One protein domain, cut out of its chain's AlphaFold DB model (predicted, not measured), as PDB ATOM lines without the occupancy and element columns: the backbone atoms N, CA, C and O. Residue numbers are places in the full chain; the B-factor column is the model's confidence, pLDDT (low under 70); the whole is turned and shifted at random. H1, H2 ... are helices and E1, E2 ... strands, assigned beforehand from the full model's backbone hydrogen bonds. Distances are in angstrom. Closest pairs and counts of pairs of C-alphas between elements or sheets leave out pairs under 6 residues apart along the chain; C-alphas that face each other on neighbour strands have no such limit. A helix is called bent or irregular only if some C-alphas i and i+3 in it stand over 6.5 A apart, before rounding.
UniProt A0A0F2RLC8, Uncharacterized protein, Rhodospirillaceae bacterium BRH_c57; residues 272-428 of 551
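AT A GLANCE: This is residues 272 to 428 of the 551 residues of an uncharacterized protein of Rhodospirillaceae bacterium BRH_c57 (UniProt A0A0F2RLC8). A twisted sheet of six strands curls round the long helix H1; H3 lies with H1 over one face, H2 over the other. Beyond the sheet's edge at E1 the chain runs into a small hairpin, E2 and E3, whose centres are the farthest from the mean of the C-alphas. The printed part has 157 residues with three named helices and eight named strands, in the order H1 E1 E2 E3 E4 E5 E6 E7 H2 E8 H3. The large sheet, E1 E4 E5 E6 E7 E8, is mixed, as is the class, helices and strands. The whole is compact, with a radius of gyration of the C-alphas of 15.3 A and spans of 47 by 33 by 29 A.

HOW THE PARTS SIT: H1, residues 272 to 291, is on the sheet, and its Glu 277 and Ala 362 of E7, residues 356 to 363, have the closest C-alphas of the two, 6.0 A apart. E1, residues 295 to 297, runs on into E2, residues 300 to 303, at 41 degrees. E2 and E3, residues 306 to 311, form a hairpin, with N 301 and O 308 2.9 A apart. E4, residues 321 to 323, is antiparallel to E1, with N 322 and O 296 2.8 A apart. E4, E5, residues 327 to 331, E6, residues 344 to 347, and E7 form a meander, each strand the antiparallel neighbour of the one before; N 323 and O 327, N 328 and O 347, and N 346 and O 358 are 2.8, 2.8 and 2.9 A apart. E7, H2, residues 372 to 385, and E8, residues 388 to 393, form a strand-helix-strand unit, two parallel neighbour strands with a helix between, whose crossover is right-handed; N 359 and O 388 are 2.8 A apart. H2 lies over E7 and E8 at a height over the sheet of 9.2 A, and is irregular, with C-alphas 381 and 384 7.1 A apart. H3, residues 415 to 428, is on the opposite face, at a height over the sheet of 9.9 A. H1 and H3 only just touch, with 3 pairs of C-alphas within 8 A, the closest those of Thr 287 and Lys 421, 6.7 A. In H1 and H3 every O i to N i+4 pair is within hydrogen-bond range; in H2, 8 of 10 are.

IN THESE COORDINATES: H1 begins at C-alpha 272 (27.564, -52.266, 5.080) and is 27.4 A long. E7 is 19.9 A, H2 21.2 A and H3 20.1 A, ending at C-alpha 428 (39.629, -29.111, -7.364).

THE WHOLE: The C-alphas farthest apart, of Arg 305 and Lys 401, are 50.2 A apart. The printed part has no cut. The links E5 to E6 and E8 to H3 are long. Residues 303 to 306, 336 to 339 and 366 to 369 have pLDDT under 70.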
ATOM      1  N   LEU A 272      27.189 -52.737   6.413       75.62
ATOM      2  CA  LEU A 272      27.564 -52.266   5.080       75.62
ATOM      3  C   LEU A 272      27.453 -50.744   4.894       75.62
ATOM      4  O   LEU A 272      28.367 -50.199   4.277       75.62
ATOM      5  N   PRO A 273      26.450 -50.027   5.449       82.56
ATOM      6  CA  PRO A 273      26.408 -48.565   5.367       82.56
ATOM      7  C   PRO A 273      27.658 -47.898   5.961       82.56
ATOM      8  O   PRO A 273      28.236 -47.011   5.341       82.56
ATOM      9  N   GLN A 274      28.133 -48.365   7.122       79.19
ATOM     10  CA  GLN A 274      29.313 -47.800   7.783       79.19
ATOM     11  C   GLN A 274      30.620 -48.187   7.083       79.19
ATOM     12  O   GLN A 274      31.554 -47.384   7.057       79.19
ATOM     13  N   LEU A 275      30.704 -49.396   6.502       81.06
ATOM     14  CA  LEU A 275      31.815 -49.735   5.605       81.06
ATOM     15  C   LEU A 275      31.812 -48.808   4.387       81.06
ATOM     16  O   LEU A 275      32.868 -48.314   4.018       81.06
ATOM     17  N   TYR A 276      30.652 -48.567   3.782       88.31
ATOM     18  CA  TYR A 276      30.516 -47.739   2.589       88.31
ATOM     19  C   TYR A 276      30.920 -46.277   2.843       88.31
ATOM     20  O   TYR A 276      31.711 -45.727   2.082       88.31
ATOM     21  N   GLU A 277      30.482 -45.675   3.955       88.75
ATOM     22  CA  GLU A 277      30.942 -44.345   4.397       88.75
ATOM     23  C   GLU A 277      32.470 -44.273   4.573       88.75
ATOM     24  O   GLU A 277      33.111 -43.325   4.110       88.75
ATOM     25  N   LEU A 278      33.067 -45.274   5.233       86.62
ATOM     26  CA  LEU A 278      34.513 -45.334   5.459       86.62
ATOM     27  C   LEU A 278      35.289 -45.575   4.157       86.62
ATOM     28  O   LEU A 278      36.321 -44.945   3.932       86.62
ATOM     29  N   TRP A 279      34.790 -46.462   3.297       90.88
ATOM     30  CA  TRP A 279      35.369 -46.727   1.987       90.88
ATOM     31  C   TRP A 279      35.340 -45.476   1.119       90.88
ATOM     32  O   TRP A 279      36.379 -45.132   0.576       90.88
ATOM     33  N   LEU A 280      34.223 -44.745   1.054       95.12
ATOM     34  CA  LEU A 280      34.149 -43.476   0.327       95.12
ATOM     35  C   LEU A 280      35.199 -42.473   0.817       95.12
ATOM     36  O   LEU A 280      35.851 -41.826  -0.000       95.12
ATOM     37  N   LEU A 281      35.404 -42.363   2.133       94.62
ATOM     38  CA  LEU A 281      36.435 -41.492   2.696       94.62
ATOM     39  C   LEU A 281      37.847 -41.934   2.274       94.62
ATOM     40  O   LEU A 281      38.620 -41.100   1.799       94.62
ATOM     41  N   CYS A 282      38.178 -43.223   2.401       93.56
ATOM     42  CA  CYS A 282      39.467 -43.762   1.954       93.56
ATOM     43  C   CYS A 282      39.654 -43.625   0.434       93.56
ATOM     44  O   CYS A 282      40.717 -43.211  -0.005       93.56
ATOM     45  N   PHE A 283      38.623 -43.902  -0.365       95.50
ATOM     46  CA  PHE A 283      38.626 -43.816  -1.826       95.50
ATOM     47  C   PHE A 283      38.837 -42.379  -2.313       95.50
ATOM     48  O   PHE A 283      39.643 -42.153  -3.213       95.50
ATOM     49  N   ILE A 284      38.167 -41.394  -1.702       96.50
ATOM     50  CA  ILE A 284      38.357 -39.970  -2.017       96.50
ATOM     51  C   ILE A 284      39.793 -39.540  -1.695       96.50
ATOM     52  O   ILE A 284      40.442 -38.912  -2.531       96.50
ATOM     53  N   LEU A 285      40.303 -39.886  -0.508       96.50
ATOM     54  CA  LEU A 285      41.669 -39.543  -0.108       96.50
ATOM     55  C   LEU A 285      42.710 -40.229  -0.995       96.50
ATOM     56  O   LEU A 285      43.617 -39.562  -1.482       96.50
ATOM     57  N   HIS A 286      42.544 -41.523  -1.265       95.06
ATOM     58  CA  HIS A 286      43.441 -42.288  -2.121       95.06
ATOM     59  C   HIS A 286      43.414 -41.791  -3.570       95.06
ATOM     60  O   HIS A 286      44.468 -41.624  -4.162       95.06
ATOM     61  N   THR A 287      42.246 -41.448  -4.124       94.31
ATOM     62  CA  THR A 287      42.139 -40.849  -5.470       94.31
ATOM     63  C   THR A 287      42.948 -39.551  -5.572       94.31
ATOM     64  O   THR A 287      43.610 -39.303  -6.580       94.31
ATOM     65  N   LEU A 288      42.915 -38.716  -4.530       93.81
ATOM     66  CA  LEU A 288      43.671 -37.462  -4.481       93.81
ATOM     67  C   LEU A 288      45.176 -37.712  -4.274       93.81
ATOM     68  O   LEU A 288      45.993 -37.071  -4.933       93.81
ATOM     69  N   GLU A 289      45.542 -38.668  -3.422       92.50
ATOM     70  CA  GLU A 289      46.925 -39.121  -3.243       92.50
ATOM     71  C   GLU A 289      47.510 -39.674  -4.549       92.50
ATOM     72  O   GLU A 289      48.588 -39.259  -4.975       92.50
ATOM     73  N   GLU A 290      46.770 -40.547  -5.239       90.31
ATOM     74  CA  GLU A 290      47.139 -41.060  -6.551       90.31
ATOM     75  C   GLU A 290      47.305 -39.920  -7.549       90.31
ATOM     76  O   GLU A 290      48.325 -39.879  -8.232       90.31
ATOM     77  N   ALA A 291      46.371 -38.965  -7.611       90.44
ATOM     78  CA  ALA A 291      46.503 -37.784  -8.462       90.44
ATOM     79  C   ALA A 291      47.748 -36.932  -8.132       90.44
ATOM     80  O   ALA A 291      48.168 -36.148  -8.974       90.44
ATOM     81  N   GLY A 292      48.381 -37.100  -6.968       90.00
ATOM     82  CA  GLY A 292      49.627 -36.427  -6.589       90.00
ATOM     83  C   GLY A 292      49.463 -35.340  -5.526       90.00
ATOM     84  O   GLY A 292      50.432 -34.650  -5.214       90.00
ATOM     85  N   TYR A 293      48.273 -35.183  -4.937       90.31
ATOM     86  CA  TYR A 293      48.117 -34.338  -3.754       90.31
ATOM     87  C   TYR A 293      48.716 -35.048  -2.528       90.31
ATOM     88  O   TYR A 293      48.313 -36.171  -2.234       90.31
ATOM     89  N   PRO A 294      49.613 -34.418  -1.747       90.81
ATOM     90  CA  PRO A 294      50.052 -34.988  -0.476       90.81
ATOM     91  C   PRO A 294      48.858 -35.173   0.468       90.81
ATOM     92  O   PRO A 294      48.091 -34.229   0.656       90.81
ATOM     93  N   VAL A 295      48.702 -36.346   1.082       94.12
ATOM     94  CA  VAL A 295      47.650 -36.606   2.077       94.12
ATOM     95  C   VAL A 295      48.279 -36.820   3.451       94.12
ATOM     96  O   VAL A 295      49.201 -37.613   3.614       94.12
ATOM     97  N   GLU A 296      47.775 -36.108   4.460       94.56
ATOM     98  CA  GLU A 296      48.144 -36.313   5.863       94.56
ATOM     99  C   GLU A 296      46.897 -36.653   6.687       94.56
ATOM    100  O   GLU A 296      45.938 -35.880   6.743       94.56
ATOM    101  N   LEU A 297      46.903 -37.807   7.361       93.00
ATOM    102  CA  LEU A 297      45.797 -38.238   8.216       93.00
ATOM    103  C   LEU A 297      45.837 -37.526   9.579       93.00
ATOM    104  O   LEU A 297      46.752 -37.711  10.383       93.00
ATOM    105  N   GLY A 298      44.796 -36.742   9.864       88.62
ATOM    106  CA  GLY A 298      44.537 -36.136  11.170       88.62
ATOM    107  C   GLY A 298      43.856 -37.114  12.134       88.62
ATOM    108  O   GLY A 298      43.430 -38.188  11.742       88.62
ATOM    109  N   GLN A 299      43.728 -36.760  13.418       85.06
ATOM    110  CA  GLN A 299      43.148 -37.635  14.464       85.06
ATOM    111  C   GLN A 299      43.853 -38.999  14.653       85.06
ATOM    112  O   GLN A 299      43.309 -39.904  15.290       85.06
ATOM    113  N   VAL A 300      45.076 -39.174  14.143       84.75
ATOM    114  CA  VAL A 300      45.878 -40.375  14.412       84.75
ATOM    115  C   VAL A 300      46.422 -40.330  15.844       84.75
ATOM    116  O   VAL A 300      46.970 -39.317  16.271       84.75
ATOM    117  N   GLY A 301      46.281 -41.428  16.584       79.12
ATOM    118  CA  GLY A 301      46.804 -41.589  17.944       79.12
ATOM    119  C   GLY A 301      47.238 -43.026  18.221       79.12
ATOM    120  O   GLY A 301      46.906 -43.930  17.455       79.12
ATOM    121  N   ASP A 302      47.982 -43.242  19.303       76.50
ATOM    122  CA  ASP A 302      48.508 -44.562  19.654       76.50
ATOM    123  C   ASP A 302      47.550 -45.353  20.554       76.50
ATOM    124  O   ASP A 302      47.095 -44.882  21.597       76.50
ATOM    125  N   VAL A 303      47.268 -46.593  20.156       65.50
ATOM    126  CA  VAL A 303      46.378 -47.534  20.844       65.50
ATOM    127  C   VAL A 303      47.070 -48.890  20.872       65.50
ATOM    128  O   VAL A 303      47.426 -49.412  19.823       65.50
ATOM    129  N   GLU A 304      47.287 -49.463  22.059       66.19
ATOM    130  CA  GLU A 304      47.846 -50.823  22.211       66.19
ATOM    131  C   GLU A 304      49.147 -51.063  21.404       66.19
ATOM    132  O   GLU A 304      49.405 -52.150  20.893       66.19
ATOM    133  N   ARG A 305      50.003 -50.027  21.330       67.56
ATOM    134  CA  ARG A 305      51.261 -49.972  20.548       67.56
ATOM    135  C   ARG A 305      51.084 -49.945  19.019       67.56
ATOM    136  O   ARG A 305      52.008 -50.311  18.297       67.56
ATOM    137  N   ARG A 306      49.936 -49.488  18.519       65.75
ATOM    138  CA  ARG A 306      49.679 -49.248  17.092       65.75
ATOM    139  C   ARG A 306      49.205 -47.822  16.850       65.75
ATOM    140  O   ARG A 306      48.394 -47.309  17.621       65.75
ATOM    141  N   ARG A 307      49.647 -47.224  15.742       74.50
ATOM    142  CA  ARG A 307      49.091 -45.961  15.245       74.50
ATOM    143  C   ARG A 307      47.718 -46.214  14.644       74.50
ATOM    144  O   ARG A 307      47.523 -47.158  13.877       74.50
ATOM    145  N   VAL A 308      46.764 -45.377  15.017       74.00
ATOM    146  CA  VAL A 308      45.348 -45.634  14.798       74.00
ATOM    147  C   VAL A 308      44.617 -44.347  14.421       74.00
ATOM    148  O   VAL A 308      44.719 -43.349  15.131       74.00
ATOM    149  N   TRP A 309      43.862 -44.370  13.323       83.44
ATOM    150  CA  TRP A 309      43.086 -43.235  12.819       83.44
ATOM    151  C   TRP A 309      41.729 -43.134  13.524       83.44
ATOM    152  O   TRP A 309      40.854 -43.969  13.290       83.44
ATOM    153  N   ASN A 310      41.565 -42.134  14.404       77.00
ATOM    154  CA  ASN A 310      40.400 -42.002  15.285       77.00
ATOM    155  C   ASN A 310      39.261 -41.198  14.641       77.00
ATOM    156  O   ASN A 310      39.158 -39.982  14.808       77.00
ATOM    157  N   LEU A 311      38.370 -41.889  13.930       79.12
ATOM    158  CA  LEU A 311      37.198 -41.276  13.293       79.12
ATOM    159  C   LEU A 311      36.009 -41.163  14.260       79.12
ATOM    160  O   LEU A 311      35.797 -42.030  15.108       79.12
ATOM    161  N   LYS A 312      35.192 -40.114  14.120       75.75
ATOM    162  CA  LYS A 312      33.910 -39.967  14.830       75.75
ATOM    163  C   LYS A 312      32.771 -40.066  13.829       75.75
ATOM    164  O   LYS A 312      32.709 -39.250  12.922       75.75
ATOM    165  N   PHE A 313      31.853 -41.010  14.032       70.62
ATOM    166  CA  PHE A 313      30.679 -41.206  13.167       70.62
ATOM    167  C   PHE A 313      29.519 -40.222  13.437       70.62
ATOM    168  O   PHE A 313      28.437 -40.368  12.883       70.62
ATOM    169  N   ALA A 314      29.708 -39.228  14.310       71.38
ATOM    170  CA  ALA A 314      28.722 -38.180  14.544       71.38
ATOM    171  C   ALA A 314      29.370 -36.925  15.137       71.38
ATOM    172  O   ALA A 314      30.191 -37.010  16.054       71.38
ATOM    173  N   GLN A 315      28.913 -35.757  14.679       75.75
ATOM    174  CA  GLN A 315      29.214 -34.442  15.257       75.75
ATOM    175  C   GLN A 315      30.719 -34.160  15.419       75.75
ATOM    176  O   GLN A 315      31.153 -33.574  16.419       75.75
ATOM    177  N   ALA A 316      31.526 -34.569  14.438       78.44
ATOM    178  CA  ALA A 316      32.927 -34.182  14.387       78.44
ATOM    179  C   ALA A 316      33.044 -32.657  14.220       78.44
ATOM    180  O   ALA A 316      32.252 -32.034  13.512       78.44
ATOM    181  N   ARG A 317      34.048 -32.057  14.870       82.56
ATOM    182  CA  ARG A 317      34.364 -30.614  14.792       82.56
ATOM    183  C   ARG A 317      35.783 -30.326  14.296       82.56
ATOM    184  O   ARG A 317      36.232 -29.189  14.319       82.56
ATOM    185  N   VAL A 318      36.517 -31.369  13.929       88.31
ATOM    186  CA  VAL A 318      37.939 -31.320  13.581       88.31
ATOM    187  C   VAL A 318      38.154 -32.108  12.294       88.31
ATOM    188  O   VAL A 318      37.461 -33.111  12.096       88.31
ATOM    189  N   PRO A 319      39.081 -31.684  11.422       92.06
ATOM    190  CA  PRO A 319      39.365 -32.422  10.206       92.06
ATOM    191  C   PRO A 319      40.045 -33.757  10.522       92.06
ATOM    192  O   PRO A 319      40.815 -33.885  11.481       92.06
ATOM    193  N   VAL A 320      39.745 -34.745   9.685       92.88
ATOM    194  CA  VAL A 320      40.268 -36.115   9.744       92.88
ATOM    195  C   VAL A 320      41.423 -36.341   8.772       92.88
ATOM    196  O   VAL A 320      42.182 -37.285   8.961       92.88
ATOM    197  N   ALA A 321      41.601 -35.461   7.782       95.44
ATOM    198  CA  ALA A 321      42.771 -35.426   6.906       95.44
ATOM    199  C   ALA A 321      43.038 -34.008   6.364       95.44
ATOM    200  O   ALA A 321      42.156 -33.143   6.386       95.44
ATOM    201  N   CYS A 322      44.254 -33.788   5.869       95.62
ATOM    202  CA  CYS A 322      44.690 -32.613   5.119       95.62
ATOM    203  C   CYS A 322      45.158 -33.058   3.724       95.62
ATOM    204  O   CYS A 322      45.764 -34.121   3.595       95.62
ATOM    205  N   ILE A 323      44.852 -32.265   2.698       93.56
ATOM    206  CA  ILE A 323      45.199 -32.506   1.293       93.56
ATOM    207  C   ILE A 323      46.036 -31.313   0.821       93.56
ATOM    208  O   ILE A 323      45.550 -30.177   0.742       93.56
ATOM    209  N   GLY A 324      47.315 -31.567   0.548       86.50
ATOM    210  CA  GLY A 324      48.337 -30.534   0.425       86.50
ATOM    211  C   GLY A 324      48.337 -29.605   1.643       86.50
ATOM    212  O   GLY A 324      48.074 -30.018   2.772       86.50
ATOM    213  N   GLU A 325      48.580 -28.319   1.399       82.19
ATOM    214  CA  GLU A 325      48.590 -27.277   2.437       82.19
ATOM    215  C   GLU A 325      47.284 -26.461   2.500       82.19
ATOM    216  O   GLU A 325      47.168 -25.536   3.302       82.19
ATOM    217  N   ARG A 326      46.319 -26.743   1.608       84.88
ATOM    218  CA  ARG A 326      45.203 -25.827   1.299       84.88
ATOM    219  C   ARG A 326      43.804 -26.433   1.446       84.88
ATOM    220  O   ARG A 326      42.839 -25.680   1.344       84.88
ATOM    221  N   ALA A 327      43.660 -27.739   1.680       93.12
ATOM    222  CA  ALA A 327      42.354 -28.384   1.826       93.12
ATOM    223  C   ALA A 327      42.292 -29.317   3.047       93.12
ATOM    224  O   ALA A 327      43.224 -30.062   3.334       93.12
ATOM    225  N   TRP A 328      41.163 -29.295   3.754       95.56
ATOM    226  CA  TRP A 328      40.910 -30.077   4.965       95.56
ATOM    227  C   TRP A 328      39.635 -30.897   4.806       95.56
ATOM    228  O   TRP A 328      38.580 -30.355   4.469       95.56
ATOM    229  N   VAL A 329      39.737 -32.200   5.071       95.88
ATOM    230  CA  VAL A 329      38.620 -33.148   4.988       95.88
ATOM    231  C   VAL A 329      38.026 -33.353   6.367       95.88
ATOM    232  O   VAL A 329      38.742 -33.640   7.328       95.88
ATOM    233  N   PHE A 330      36.707 -33.265   6.458       93.62
ATOM    234  CA  PHE A 330      35.939 -33.539   7.659       93.62
ATOM    235  C   PHE A 330      34.951 -34.670   7.376       93.62
ATOM    236  O   PHE A 330      34.281 -34.677   6.342       93.62
ATOM    237  N   PHE A 331      34.853 -35.600   8.322       92.12
ATOM    238  CA  PHE A 331      33.951 -36.746   8.281       92.12
ATOM    239  C   PHE A 331      32.870 -36.581   9.352       92.12
ATOM    240  O   PHE A 331      33.207 -36.250  10.489       92.12
ATOM    241  N   GLN A 332      31.597 -36.774   8.997       87.44
ATOM    242  CA  GLN A 332      30.433 -36.577   9.873       87.44
ATOM    243  C   GLN A 332      30.462 -35.206  10.586       87.44
ATOM    244  O   GLN A 332      30.295 -35.079  11.808       87.44
ATOM    245  N   PHE A 333      30.758 -34.163   9.802       85.00
ATOM    246  CA  PHE A 333      31.084 -32.820  10.284       85.00
ATOM    247  C   PHE A 333      29.847 -32.053  10.716       85.00
ATOM    248  O   PHE A 333      28.927 -31.884   9.927       85.00
ATOM    249  N   LYS A 334      29.837 -31.496  11.927       81.94
ATOM    250  CA  LYS A 334      28.778 -30.582  12.361       81.94
ATOM    251  C   LYS A 334      29.369 -29.211  12.659       81.94
ATOM    252  O   LYS A 334      29.977 -29.012  13.711       81.94
ATOM    253  N   SER A 335      29.164 -28.278  11.730       71.81
ATOM    254  CA  SER A 335      29.512 -26.869  11.926       71.81
ATOM    255  C   SER A 335      28.721 -26.279  13.096       71.81
ATOM    256  O   SER A 335      27.594 -26.683  13.375       71.81
ATOM    257  N   GLU A 336      29.288 -25.282  13.773       69.56
ATOM    258  CA  GLU A 336      28.576 -24.550  14.828       69.56
ATOM    259  C   GLU A 336      27.501 -23.612  14.250       69.56
ATOM    260  O   GLU A 336      26.539 -23.278  14.937       69.56
ATOM    261  N   ASN A 337      27.626 -23.251  12.965       66.38
ATOM    262  CA  ASN A 337      26.756 -22.295  12.275       66.38
ATOM    263  C   ASN A 337      25.686 -22.945  11.377       66.38
ATOM    264  O   ASN A 337      24.832 -22.235  10.847       66.38
ATOM    265  N   THR A 338      25.703 -24.269  11.187       65.31
ATOM    266  CA  THR A 338      24.687 -24.980  10.396       65.31
ATOM    267  C   THR A 338      24.137 -26.183  11.160       65.31
ATOM    268  O   THR A 338      24.860 -26.933  11.807       65.31
ATOM    269  N   ALA A 339      22.828 -26.420  11.056       65.94
ATOM    270  CA  ALA A 339      22.201 -27.633  11.597       65.94
ATOM    271  C   ALA A 339      22.515 -28.894  10.761       65.94
ATOM    272  O   ALA A 339      22.036 -29.987  11.063       65.94
ATOM    273  N   THR A 340      23.277 -28.735   9.678       77.75
ATOM    274  CA  THR A 340      23.566 -29.759   8.685       77.75
ATOM    275  C   THR A 340      24.834 -30.520   9.050       77.75
ATOM    276  O   THR A 340      25.816 -29.945   9.510       77.75
ATOM    277  N   MET A 341      24.787 -31.835   8.850       86.88
ATOM    278  CA  MET A 341      25.906 -32.743   9.069       86.88
ATOM    279  C   MET A 341      26.061 -33.593   7.805       86.88
ATOM    280  O   MET A 341      25.247 -34.502   7.639       86.88
ATOM    281  N   PRO A 342      26.947 -33.213   6.862       88.06
ATOM    282  CA  PRO A 342      27.330 -34.060   5.739       88.06
ATOM    283  C   PRO A 342      28.294 -35.161   6.185       88.06
ATOM    284  O   PRO A 342      29.125 -34.950   7.077       88.06
ATOM    285  N   ASP A 343      28.209 -36.311   5.519       91.44
ATOM    286  CA  ASP A 343      29.051 -37.469   5.818       91.44
ATOM    287  C   ASP A 343      30.519 -37.180   5.474       91.44
ATOM    288  O   ASP A 343      31.407 -37.465   6.276       91.44
ATOM    289  N   ILE A 344      30.788 -36.534   4.331       94.88
ATOM    290  CA  ILE A 344      32.126 -36.084   3.923       94.88
ATOM    291  C   ILE A 344      32.047 -34.643   3.410       94.88
ATOM    292  O   ILE A 344      31.202 -34.290   2.588       94.88
ATOM    293  N   SER A 345      32.956 -33.783   3.866       94.25
ATOM    294  CA  SER A 345      33.083 -32.412   3.357       94.25
ATOM    295  C   SER A 345      34.541 -31.974   3.292       94.25
ATOM    296  O   SER A 345      35.347 -32.336   4.150       94.25
ATOM    297  N   ILE A 346      34.882 -31.205   2.260       95.31
ATOM    298  CA  ILE A 346      36.233 -30.702   2.007       95.31
ATOM    299  C   ILE A 346      36.169 -29.178   1.971       95.31
ATOM    300  O   ILE A 346      35.459 -28.612   1.140       95.31
ATOM    301  N   PHE A 347      36.916 -28.510   2.845       93.69
ATOM    302  CA  PHE A 347      36.990 -27.047   2.917       93.69
ATOM    303  C   PHE A 347      38.404 -26.554   2.623       93.69
ATOM    304  O   PHE A 347      39.382 -27.230   2.931       93.69
ATOM    305  N   ASN A 348      38.519 -25.322   2.124       92.56
ATOM    306  CA  ASN A 348      39.805 -24.636   1.947       92.56
ATOM    307  C   ASN A 348      40.378 -24.039   3.255       92.56
ATOM    308  O   ASN A 348      41.251 -23.174   3.223       92.56
ATOM    309  N   ASN A 349      39.841 -24.436   4.414       90.94
ATOM    310  CA  ASN A 349      40.243 -23.941   5.726       90.94
ATOM    311  C   ASN A 349      40.010 -24.983   6.832       90.94
ATOM    312  O   ASN A 349      39.041 -25.744   6.814       90.94
ATOM    313  N   LYS A 350      40.883 -24.962   7.846       90.56
ATOM    314  CA  LYS A 350      40.875 -25.896   8.985       90.56
ATOM    315  C   LYS A 350      39.671 -25.739   9.932       90.56
ATOM    316  O   LYS A 350      39.426 -26.631  10.741       90.56
ATOM    317  N   SER A 351      38.929 -24.633   9.854       87.75
ATOM    318  CA  SER A 351      37.742 -24.369  10.680       87.75
ATOM    319  C   SER A 351      36.435 -24.924  10.104       87.75
ATOM    320  O   SER A 351      35.443 -24.962  10.828       87.75
ATOM    321  N   GLY A 352      36.406 -25.368   8.840       86.38
ATOM    322  CA  GLY A 352      35.183 -25.882   8.208       86.38
ATOM    323  C   GLY A 352      34.106 -24.800   8.053       86.38
ATOM    324  O   GLY A 352      32.926 -25.022   8.327       86.38
ATOM    325  N   THR A 353      34.532 -23.586   7.699       85.62
ATOM    326  CA  THR A 353      33.696 -22.378   7.627       85.62
ATOM    327  C   THR A 353      33.699 -21.777   6.227       85.62
ATOM    328  O   THR A 353      34.724 -21.801   5.553       85.62
ATOM    329  N   GLY A 354      32.591 -21.160   5.814       85.56
ATOM    330  CA  GLY A 354      32.467 -20.574   4.478       85.56
ATOM    331  C   GLY A 354      32.083 -21.615   3.429       85.56
ATOM    332  O   GLY A 354      31.262 -22.489   3.702       85.56
ATOM    333  N   GLU A 355      32.642 -21.492   2.228       89.25
ATOM    334  CA  GLU A 355      32.295 -22.345   1.088       89.25
ATOM    335  C   GLU A 355      33.122 -23.638   1.097       89.25
ATOM    336  O   GLU A 355      34.341 -23.614   1.291       89.25
ATOM    337  N   ALA A 356      32.459 -24.773   0.886       91.44
ATOM    338  CA  ALA A 356      33.123 -26.049   0.672       91.44
ATOM    339  C   ALA A 356      33.695 -26.128  -0.754       91.44
ATOM    340  O   ALA A 356      33.128 -25.582  -1.700       91.44
ATOM    341  N   ILE A 357      34.789 -26.870  -0.921       93.25
ATOM    342  CA  ILE A 357      35.269 -27.336  -2.231       93.25
ATOM    343  C   ILE A 357      34.311 -28.424  -2.728       93.25
ATOM    344  O   ILE A 357      33.783 -28.350  -3.841       93.25
ATOM    345  N   ALA A 358      34.035 -29.405  -1.864       94.25
ATOM    346  CA  ALA A 358      33.097 -30.483  -2.134       94.25
ATOM    347  C   ALA A 358      32.345 -30.941  -0.875       94.25
ATOM    348  O   ALA A 358      32.871 -30.879   0.240       94.25
ATOM    349  N   VAL A 359      31.122 -31.435  -1.071       94.06
ATOM    350  CA  VAL A 359      30.267 -32.051  -0.052       94.06
ATOM    351  C   VAL A 359      29.676 -33.332  -0.631       94.06
ATOM    352  O   VAL A 359      28.986 -33.295  -1.652       94.06
ATOM    353  N   PHE A 360      29.930 -34.451   0.038       95.38
ATOM    354  CA  PHE A 360      29.439 -35.764  -0.352       95.38
ATOM    355  C   PHE A 360      28.646 -36.395   0.791       95.38
ATOM    356  O   PHE A 360      29.031 -36.321   1.958       95.38
ATOM    357  N   ASP A 361      27.523 -37.005   0.437       93.88
ATOM    358  CA  ASP A 361      26.600 -37.636   1.374       93.88
ATOM    359  C   ASP A 361      26.325 -39.064   0.892       93.88
ATOM    360  O   ASP A 361      25.888 -39.283  -0.240       93.88
ATOM    361  N   ALA A 362      26.675 -40.037   1.726       92.88
ATOM    362  CA  ALA A 362      26.635 -41.453   1.417       92.88
ATOM    363  C   ALA A 362      25.223 -41.987   1.650       92.88
ATOM    364  O   ALA A 362      24.626 -41.789   2.712       92.88
ATOM    365  N   LYS A 363      24.659 -42.698   0.675       91.94
ATOM    366  CA  LYS A 363      23.375 -43.382   0.830       91.94
ATOM    367  C   LYS A 363      23.496 -44.853   0.460       91.94
ATOM    368  O   LYS A 363      24.150 -45.227  -0.507       91.94
ATOM    369  N   PHE A 364      22.882 -45.677   1.302       87.12
ATOM    370  CA  PHE A 364      22.837 -47.125   1.176       87.12
ATOM    371  C   PHE A 364      21.363 -47.528   1.244       87.12
ATOM    372  O   PHE A 364      20.790 -47.678   2.324       87.12
ATOM    373  N   SER A 365      20.706 -47.574   0.086       81.94
ATOM    374  CA  SER A 365      19.247 -47.680  -0.033       81.94
ATOM    375  C   SER A 365      18.735 -49.116  -0.180       81.94
ATOM    376  O   SER A 365      17.805 -49.374  -0.951       81.94
ATOM    377  N   GLU A 366      19.278 -50.052   0.606       69.00
ATOM    378  CA  GLU A 366      18.762 -51.425   0.668       69.00
ATOM    379  C   GLU A 366      17.234 -51.404   0.904       69.00
ATOM    380  O   GLU A 366      16.721 -50.655   1.741       69.00
ATOM    381  N   LYS A 367      16.483 -52.197   0.123       61.28
ATOM    382  CA  LYS A 367      14.999 -52.203   0.079       61.28
ATOM    383  C   LYS A 367      14.345 -50.908  -0.445       61.28
ATOM    384  O   LYS A 367      13.174 -50.668  -0.167       61.28
ATOM    385  N   HIS A 368      15.074 -50.085  -1.202       66.06
ATOM    386  CA  HIS A 368      14.583 -48.845  -1.830       66.06
ATOM    387  C   HIS A 368      14.107 -47.785  -0.811       66.06
ATOM    388  O   HIS A 368      13.278 -46.931  -1.129       66.06
ATOM    389  N   GLY A 369      14.638 -47.813   0.421       67.31
ATOM    390  CA  GLY A 369      14.177 -46.966   1.533       67.31
ATOM    391  C   GLY A 369      14.294 -45.450   1.307       67.31
ATOM    392  O   GLY A 369      13.632 -44.671   1.994       67.31
ATOM    393  N   TYR A 370      15.088 -45.022   0.321       78.75
ATOM    394  CA  TYR A 370      15.188 -43.632  -0.121       78.75
ATOM    395  C   TYR A 370      14.530 -43.450  -1.496       78.75
ATOM    396  O   TYR A 370      14.939 -44.055  -2.486       78.75
ATOM    397  N   GLY A 371      13.513 -42.589  -1.574       82.19
ATOM    398  CA  GLY A 371      12.934 -42.141  -2.844       82.19
ATOM    399  C   GLY A 371      13.661 -40.920  -3.421       82.19
ATOM    400  O   GLY A 371      14.385 -40.224  -2.712       82.19
ATOM    401  N   ALA A 372      13.392 -40.579  -4.685       84.38
ATOM    402  CA  ALA A 372      13.992 -39.413  -5.354       84.38
ATOM    403  C   ALA A 372      13.722 -38.053  -4.662       84.38
ATOM    404  O   ALA A 372      14.423 -37.075  -4.915       84.38
ATOM    405  N   SER A 373      12.707 -37.955  -3.796       86.75
ATOM    406  CA  SER A 373      12.512 -36.795  -2.912       86.75
ATOM    407  C   SER A 373      13.558 -36.726  -1.798       86.75
ATOM    408  O   SER A 373      14.051 -35.643  -1.515       86.75
ATOM    409  N   ALA A 374      13.949 -37.855  -1.200       87.38
ATOM    410  CA  ALA A 374      14.946 -37.881  -0.134       87.38
ATOM    411  C   ALA A 374      16.315 -37.397  -0.634       87.38
ATOM    412  O   ALA A 374      16.934 -36.565   0.019       87.38
ATOM    413  N   TYR A 375      16.745 -37.832  -1.823       90.00
ATOM    414  CA  TYR A 375      18.001 -37.364  -2.419       90.00
ATOM    415  C   TYR A 375      17.982 -35.864  -2.742       90.00
ATOM    416  O   TYR A 375      18.933 -35.159  -2.409       90.00
ATOM    417  N   ARG A 376      16.885 -35.348  -3.318       89.00
ATOM    418  CA  ARG A 376      16.735 -33.905  -3.575       89.00
ATOM    419  C   ARG A 376      16.759 -33.090  -2.284       89.00
ATOM    420  O   ARG A 376      17.551 -32.161  -2.191       89.00
ATOM    421  N   ASN A 377      16.010 -33.506  -1.261       89.38
ATOM    422  CA  ASN A 377      16.026 -32.865   0.057       89.38
ATOM    423  C   ASN A 377      17.437 -32.851   0.679       89.38
ATOM    424  O   ASN A 377      17.811 -31.885   1.339       89.38
ATOM    425  N   THR A 378      18.233 -33.906   0.470       89.31
ATOM    426  CA  THR A 378      19.629 -33.985   0.928       89.31
ATOM    427  C   THR A 378      20.539 -32.997   0.189       89.31
ATOM    428  O   THR A 378      21.329 -32.310   0.828       89.31
ATOM    429  N   ILE A 379      20.401 -32.857  -1.133       88.81
ATOM    430  CA  ILE A 379      21.151 -31.855  -1.914       88.81
ATOM    431  C   ILE A 379      20.729 -30.434  -1.502       88.81
ATOM    432  O   ILE A 379      21.571 -29.593  -1.196       88.81
ATOM    433  N   GLU A 380      19.423 -30.172  -1.405       89.00
ATOM    434  CA  GLU A 380      18.867 -28.886  -0.968       89.00
ATOM    435  C   GLU A 380      19.351 -28.499   0.440       89.00
ATOM    436  O   GLU A 380      19.748 -27.352   0.659       89.00
ATOM    437  N   LYS A 381      19.424 -29.460   1.373       87.94
ATOM    438  CA  LYS A 381      20.007 -29.297   2.718       87.94
ATOM    439  C   LYS A 381      21.456 -28.791   2.661       87.94
ATOM    440  O   LYS A 381      21.824 -27.941   3.473       87.94
ATOM    441  N   TYR A 382      22.277 -29.265   1.722       87.94
ATOM    442  CA  TYR A 382      23.680 -28.843   1.610       87.94
ATOM    443  C   TYR A 382      23.916 -27.626   0.719       87.94
ATOM    444  O   TYR A 382      25.003 -27.059   0.795       87.94
ATOM    445  N   SER A 383      22.921 -27.145  -0.032       85.75
ATOM    446  CA  SER A 383      23.033 -25.951  -0.895       85.75
ATOM    447  C   SER A 383      23.709 -24.745  -0.215       85.75
ATOM    448  O   SER A 383      24.521 -24.057  -0.833       85.75
ATOM    449  N   CYS A 384      23.469 -24.549   1.087       83.31
ATOM    450  CA  CYS A 384      24.086 -23.505   1.913       83.31
ATOM    451  C   CYS A 384      25.625 -23.565   2.021       83.31
ATOM    452  O   CYS A 384      26.244 -22.533   2.268       83.31
ATOM    453  N   LEU A 385      26.242 -24.734   1.816       84.81
ATOM    454  CA  LEU A 385      27.695 -24.943   1.859       84.81
ATOM    455  C   LEU A 385      28.392 -24.642   0.520       84.81
ATOM    456  O   LEU A 385      29.618 -24.547   0.492       84.81
ATOM    457  N   LYS A 386      27.632 -24.479  -0.575       84.88
ATOM    458  CA  LYS A 386      28.139 -24.317  -1.954       84.88
ATOM    459  C   LYS A 386      29.124 -25.439  -2.356       84.88
ATOM    460  O   LYS A 386      29.004 -26.558  -1.855       84.88
ATOM    461  N   GLY A 387      30.029 -25.185  -3.304       86.62
ATOM    462  CA  GLY A 387      30.972 -26.183  -3.827       86.62
ATOM    463  C   GLY A 387      30.336 -27.244  -4.731       86.62
ATOM    464  O   GLY A 387      29.182 -27.123  -5.152       86.62
ATOM    465  N   ARG A 388      31.087 -28.313  -5.034       91.00
ATOM    466  CA  ARG A 388      30.526 -29.498  -5.702       91.00
ATOM    467  C   ARG A 388      29.766 -30.341  -4.683       91.00
ATOM    468  O   ARG A 388      30.338 -30.786  -3.699       91.00
ATOM    469  N   GLN A 389      28.483 -30.569  -4.922       91.94
ATOM    470  CA  GLN A 389      27.622 -31.329  -4.019       91.94
ATOM    471  C   GLN A 389      27.141 -32.581  -4.737       91.94
ATOM    472  O   GLN A 389      26.699 -32.464  -5.882       91.94
ATOM    473  N   ALA A 390      27.213 -33.746  -4.093       94.00
ATOM    474  CA  ALA A 390      26.593 -34.958  -4.614       94.00
ATOM    475  C   ALA A 390      26.134 -35.923  -3.515       94.00
ATOM    476  O   ALA A 390      26.777 -36.062  -2.474       94.00
ATOM    477  N   VAL A 391      25.037 -36.627  -3.788       94.88
ATOM    478  CA  VAL A 391      24.668 -37.849  -3.068       94.88
ATOM    479  C   VAL A 391      25.313 -39.033  -3.776       94.88
ATOM    480  O   VAL A 391      25.187 -39.170  -4.994       94.88
ATOM    481  N   LEU A 392      25.991 -39.877  -3.006       95.94
ATOM    482  CA  LEU A 392      26.691 -41.066  -3.469       95.94
ATOM    483  C   LEU A 392      25.895 -42.286  -3.012       95.94
ATOM    484  O   LEU A 392      25.977 -42.695  -1.854       95.94
ATOM    485  N   GLU A 393      25.093 -42.850  -3.905       93.88
ATOM    486  CA  GLU A 393      24.270 -44.026  -3.641       93.88
ATOM    487  C   GLU A 393      25.011 -45.306  -4.057       93.88
ATOM    488  O   GLU A 393      25.480 -45.426  -5.190       93.88
ATOM    489  N   TYR A 394      25.093 -46.264  -3.130       90.94
ATOM    490  CA  TYR A 394      25.732 -47.565  -3.348       90.94
ATOM    491  C   TYR A 394      24.982 -48.426  -4.382       90.94
ATOM    492  O   TYR A 394      25.596 -49.155  -5.161       90.94
ATOM    493  N   GLU A 395      23.648 -48.335  -4.393       87.12
ATOM    494  CA  GLU A 395      22.773 -49.085  -5.298       87.12
ATOM    495  C   GLU A 395      22.598 -48.397  -6.665       87.12
ATOM    496  O   GLU A 395      22.576 -47.170  -6.770       87.12
ATOM    497  N   ASP A 396      22.398 -49.181  -7.729       84.50
ATOM    498  CA  ASP A 396      22.247 -48.658  -9.101       84.50
ATOM    499  C   ASP A 396      20.894 -47.953  -9.347       84.50
ATOM    500  O   ASP A 396      20.769 -47.138 -10.259       84.50
ATOM    501  N   ARG A 397      19.873 -48.262  -8.528       84.19
ATOM    502  CA  ARG A 397      18.542 -47.610  -8.483       84.19
ATOM    503  C   ARG A 397      17.886 -47.336  -9.842       84.19
ATOM    504  O   ARG A 397      17.318 -46.269 -10.075       84.19
ATOM    505  N   GLY A 398      17.868 -48.350 -10.709       81.62
ATOM    506  CA  GLY A 398      17.149 -48.320 -11.991       81.62
ATOM    507  C   GLY A 398      15.624 -48.120 -11.882       81.62
ATOM    508  O   GLY A 398      14.972 -47.849 -12.887       81.62
ATOM    509  N   ASP A 399      15.046 -48.207 -10.677       82.00
ATOM    510  CA  ASP A 399      13.663 -47.811 -10.378       82.00
ATOM    511  C   ASP A 399      13.450 -46.284 -10.399       82.00
ATOM    512  O   ASP A 399      12.315 -45.810 -10.518       82.00
ATOM    513  N   LEU A 400      14.525 -45.495 -10.296       84.75
ATOM    514  CA  LEU A 400      14.481 -44.039 -10.256       84.75
ATOM    515  C   LEU A 400      14.966 -43.405 -11.559       84.75
ATOM    516  O   LEU A 400      15.934 -43.824 -12.186       84.75
ATOM    517  N   LYS A 401      14.335 -42.286 -11.927       85.94
ATOM    518  CA  LYS A 401      14.865 -41.419 -12.986       85.94
ATOM    519  C   LYS A 401      16.169 -40.762 -12.511       85.94
ATOM    520  O   LYS A 401      16.166 -40.227 -11.393       85.94
ATOM    521  N   PRO A 402      17.223 -40.695 -13.349       84.19
ATOM    522  CA  PRO A 402      18.459 -39.986 -13.029       84.19
ATOM    523  C   PRO A 402      18.192 -38.586 -12.469       84.19
ATOM    524  O   PRO A 402      17.369 -37.839 -13.001       84.19
ATOM    525  N   GLN A 403      18.866 -38.245 -11.372       85.94
ATOM    526  CA  GLN A 403      18.774 -36.935 -10.729       85.94
ATOM    527  C   GLN A 403      20.107 -36.201 -10.906       85.94
ATOM    528  O   GLN A 403      21.173 -36.818 -10.866       85.94
ATOM    529  N   ALA A 404      20.062 -34.880 -11.077       85.56
ATOM    530  CA  ALA A 404      21.272 -34.067 -11.019       85.56
ATOM    531  C   ALA A 404      21.924 -34.212  -9.634       85.56
ATOM    532  O   ALA A 404      21.219 -34.253  -8.627       85.56
ATOM    533  N   ASN A 405      23.258 -34.277  -9.592       89.69
ATOM    534  CA  ASN A 405      24.039 -34.426  -8.358       89.69
ATOM    535  C   ASN A 405      23.699 -35.682  -7.515       89.69
ATOM    536  O   ASN A 405      23.976 -35.710  -6.319       89.69
ATOM    537  N   VAL A 406      23.130 -36.731  -8.119       93.00
ATOM    538  CA  VAL A 406      23.046 -38.068  -7.507       93.00
ATOM    539  C   VAL A 406      23.806 -39.044  -8.391       93.00
ATOM    540  O   VAL A 406      23.534 -39.144  -9.591       93.00
ATOM    541  N   PHE A 407      24.779 -39.735  -7.808       93.12
ATOM    542  CA  PHE A 407      25.551 -40.778  -8.475       93.12
ATOM    543  C   PHE A 407      25.100 -42.115  -7.895       93.12
ATOM    544  O   PHE A 407      25.086 -42.282  -6.678       93.12
ATOM    545  N   TYR A 408      24.685 -43.024  -8.770       91.69
ATOM    546  CA  TYR A 408      24.182 -44.349  -8.421       91.69
ATOM    547  C   TYR A 408      25.248 -45.406  -8.706       91.69
ATOM    548  O   TYR A 408      26.146 -45.171  -9.521       91.69
ATOM    549  N   GLY A 409      25.145 -46.555  -8.041       90.06
ATOM    550  CA  GLY A 409      26.079 -47.664  -8.217       90.06
ATOM    551  C   GLY A 409      27.511 -47.327  -7.804       90.06
ATOM    552  O   GLY A 409      28.447 -47.890  -8.371       90.06
ATOM    553  N   VAL A 410      27.724 -46.374  -6.889       93.44
ATOM    554  CA  VAL A 410      29.066 -45.931  -6.476       93.44
ATOM    555  C   VAL A 410      29.669 -46.990  -5.554       93.44
ATOM    556  O   VAL A 410      29.345 -47.058  -4.375       93.44
ATOM    557  N   ARG A 411      30.526 -47.852  -6.101       88.75
ATOM    558  CA  ARG A 411      31.208 -48.951  -5.396       88.75
ATOM    559  C   ARG A 411      32.471 -49.350  -6.185       88.75
ATOM    560  O   ARG A 411      32.640 -48.869  -7.304       88.75
ATOM    561  N   PRO A 412      33.375 -50.181  -5.645       84.88
ATOM    562  CA  PRO A 412      34.596 -50.583  -6.342       84.88
ATOM    563  C   PRO A 412      34.355 -51.089  -7.765       84.88
ATOM    564  O   PRO A 412      33.436 -51.872  -7.999       84.88
ATOM    565  N   GLN A 413      35.217 -50.663  -8.694       78.62
ATOM    566  CA  GLN A 413      35.242 -51.106 -10.097       78.62
ATOM    567  C   GLN A 413      33.934 -50.857 -10.884       78.62
ATOM    568  O   GLN A 413      33.638 -51.589 -11.826       78.62
ATOM    569  N   THR A 414      33.155 -49.823 -10.536       84.00
ATOM    570  CA  THR A 414      31.975 -49.402 -11.316       84.00
ATOM    571  C   THR A 414      32.130 -48.012 -11.947       84.00
ATOM    572  O   THR A 414      32.831 -47.155 -11.397       84.00
ATOM    573  N   PRO A 415      31.365 -47.710 -13.018       83.94
ATOM    574  CA  PRO A 415      31.288 -46.360 -13.585       83.94
ATOM    575  C   PRO A 415      30.867 -45.279 -12.576       83.94
ATOM    576  O   PRO A 415      31.226 -44.112 -12.730       83.94
ATOM    577  N   GLY A 416      30.136 -45.644 -11.513       88.94
ATOM    578  CA  GLY A 416      29.785 -44.730 -10.422       88.94
ATOM    579  C   GLY A 416      31.009 -44.228  -9.644       88.94
ATOM    580  O   GLY A 416      31.069 -43.050  -9.286       88.94
ATOM    581  N   ALA A 417      32.012 -45.087  -9.431       90.50
ATOM    582  CA  ALA A 417      33.267 -44.709  -8.784       90.50
ATOM    583  C   ALA A 417      34.161 -43.855  -9.701       90.50
ATOM    584  O   ALA A 417      34.706 -42.848  -9.250       90.50
ATOM    585  N   ASP A 418      34.264 -44.176 -10.992       89.62
ATOM    586  CA  ASP A 418      35.037 -43.354 -11.939       89.62
ATOM    587  C   ASP A 418      34.383 -41.991 -12.201       89.62
ATOM    588  O   ASP A 418      35.071 -40.968 -12.289       89.62
ATOM    589  N   ARG A 419      33.046 -41.931 -12.182       90.75
ATOM    590  CA  ARG A 419      32.316 -40.664 -12.120       90.75
ATOM    591  C   ARG A 419      32.687 -39.871 -10.868       90.75
ATOM    592  O   ARG A 419      32.958 -38.683 -10.987       90.75
ATOM    593  N   LEU A 420      32.770 -40.492  -9.687       94.06
ATOM    594  CA  LEU A 420      33.223 -39.796  -8.475       94.06
ATOM    595  C   LEU A 420      34.657 -39.245  -8.620       94.06
ATOM    596  O   LEU A 420      34.886 -38.098  -8.239       94.06
ATOM    597  N   LYS A 421      35.596 -39.982  -9.235       93.69
ATOM    598  CA  LYS A 421      36.953 -39.467  -9.535       93.69
ATOM    599  C   LYS A 421      36.902 -38.214 -10.417       93.69
ATOM    600  O   LYS A 421      37.523 -37.206 -10.090       93.69
ATOM    601  N   MET A 422      36.122 -38.249 -11.499       91.50
ATOM    602  CA  MET A 422      35.923 -37.101 -12.395       91.50
ATOM    603  C   MET A 422      35.319 -35.890 -11.666       91.50
ATOM    604  O   MET A 422      35.664 -34.742 -11.932       91.50
ATOM    605  N   GLU A 423      34.437 -36.133 -10.706       92.19
ATOM    606  CA  GLU A 423      33.745 -35.087  -9.954       92.19
ATOM    607  C   GLU A 423      34.631 -34.465  -8.861       92.19
ATOM    608  O   GLU A 423      34.524 -33.265  -8.594       92.19
ATOM    609  N   LEU A 424      35.567 -35.241  -8.299       94.00
ATOM    610  CA  LEU A 424      36.675 -34.732  -7.486       94.00
ATOM    611  C   LEU A 424      37.622 -33.862  -8.323       94.00
ATOM    612  O   LEU A 424      37.931 -32.746  -7.902       94.00
ATOM    613  N   PHE A 425      38.016 -34.313  -9.521       94.56
ATOM    614  CA  PHE A 425      38.806 -33.502 -10.454       94.56
ATOM    615  C   PHE A 425      38.133 -32.149 -10.716       94.56
ATOM    616  O   PHE A 425      38.737 -31.106 -10.461       94.56
ATOM    617  N   CYS A 426      36.859 -32.142 -11.125       92.69
ATOM    618  CA  CYS A 426      36.098 -30.915 -11.371       92.69
ATOM    619  C   CYS A 426      36.009 -30.000 -10.136       92.69
ATOM    620  O   CYS A 426      36.022 -28.776 -10.273       92.69
ATOM    621  N   ALA A 427      35.903 -30.561  -8.926       92.00
ATOM    622  CA  ALA A 427      35.845 -29.777  -7.694       92.00
ATOM    623  C   ALA A 427      37.168 -29.046  -7.402       92.00
ATOM    624  O   ALA A 427      37.148 -27.866  -7.052       92.00
ATOM    625  N   PHE A 428      38.311 -29.713  -7.586       91.06
ATOM    626  CA  PHE A 428      39.629 -29.111  -7.364       91.06
ATOM    627  C   PHE A 428      40.051 -28.180  -8.512       91.06
ATOM    628  O   PHE A 428      40.527 -27.071  -8.256       91.06
TER     629      PHE A 428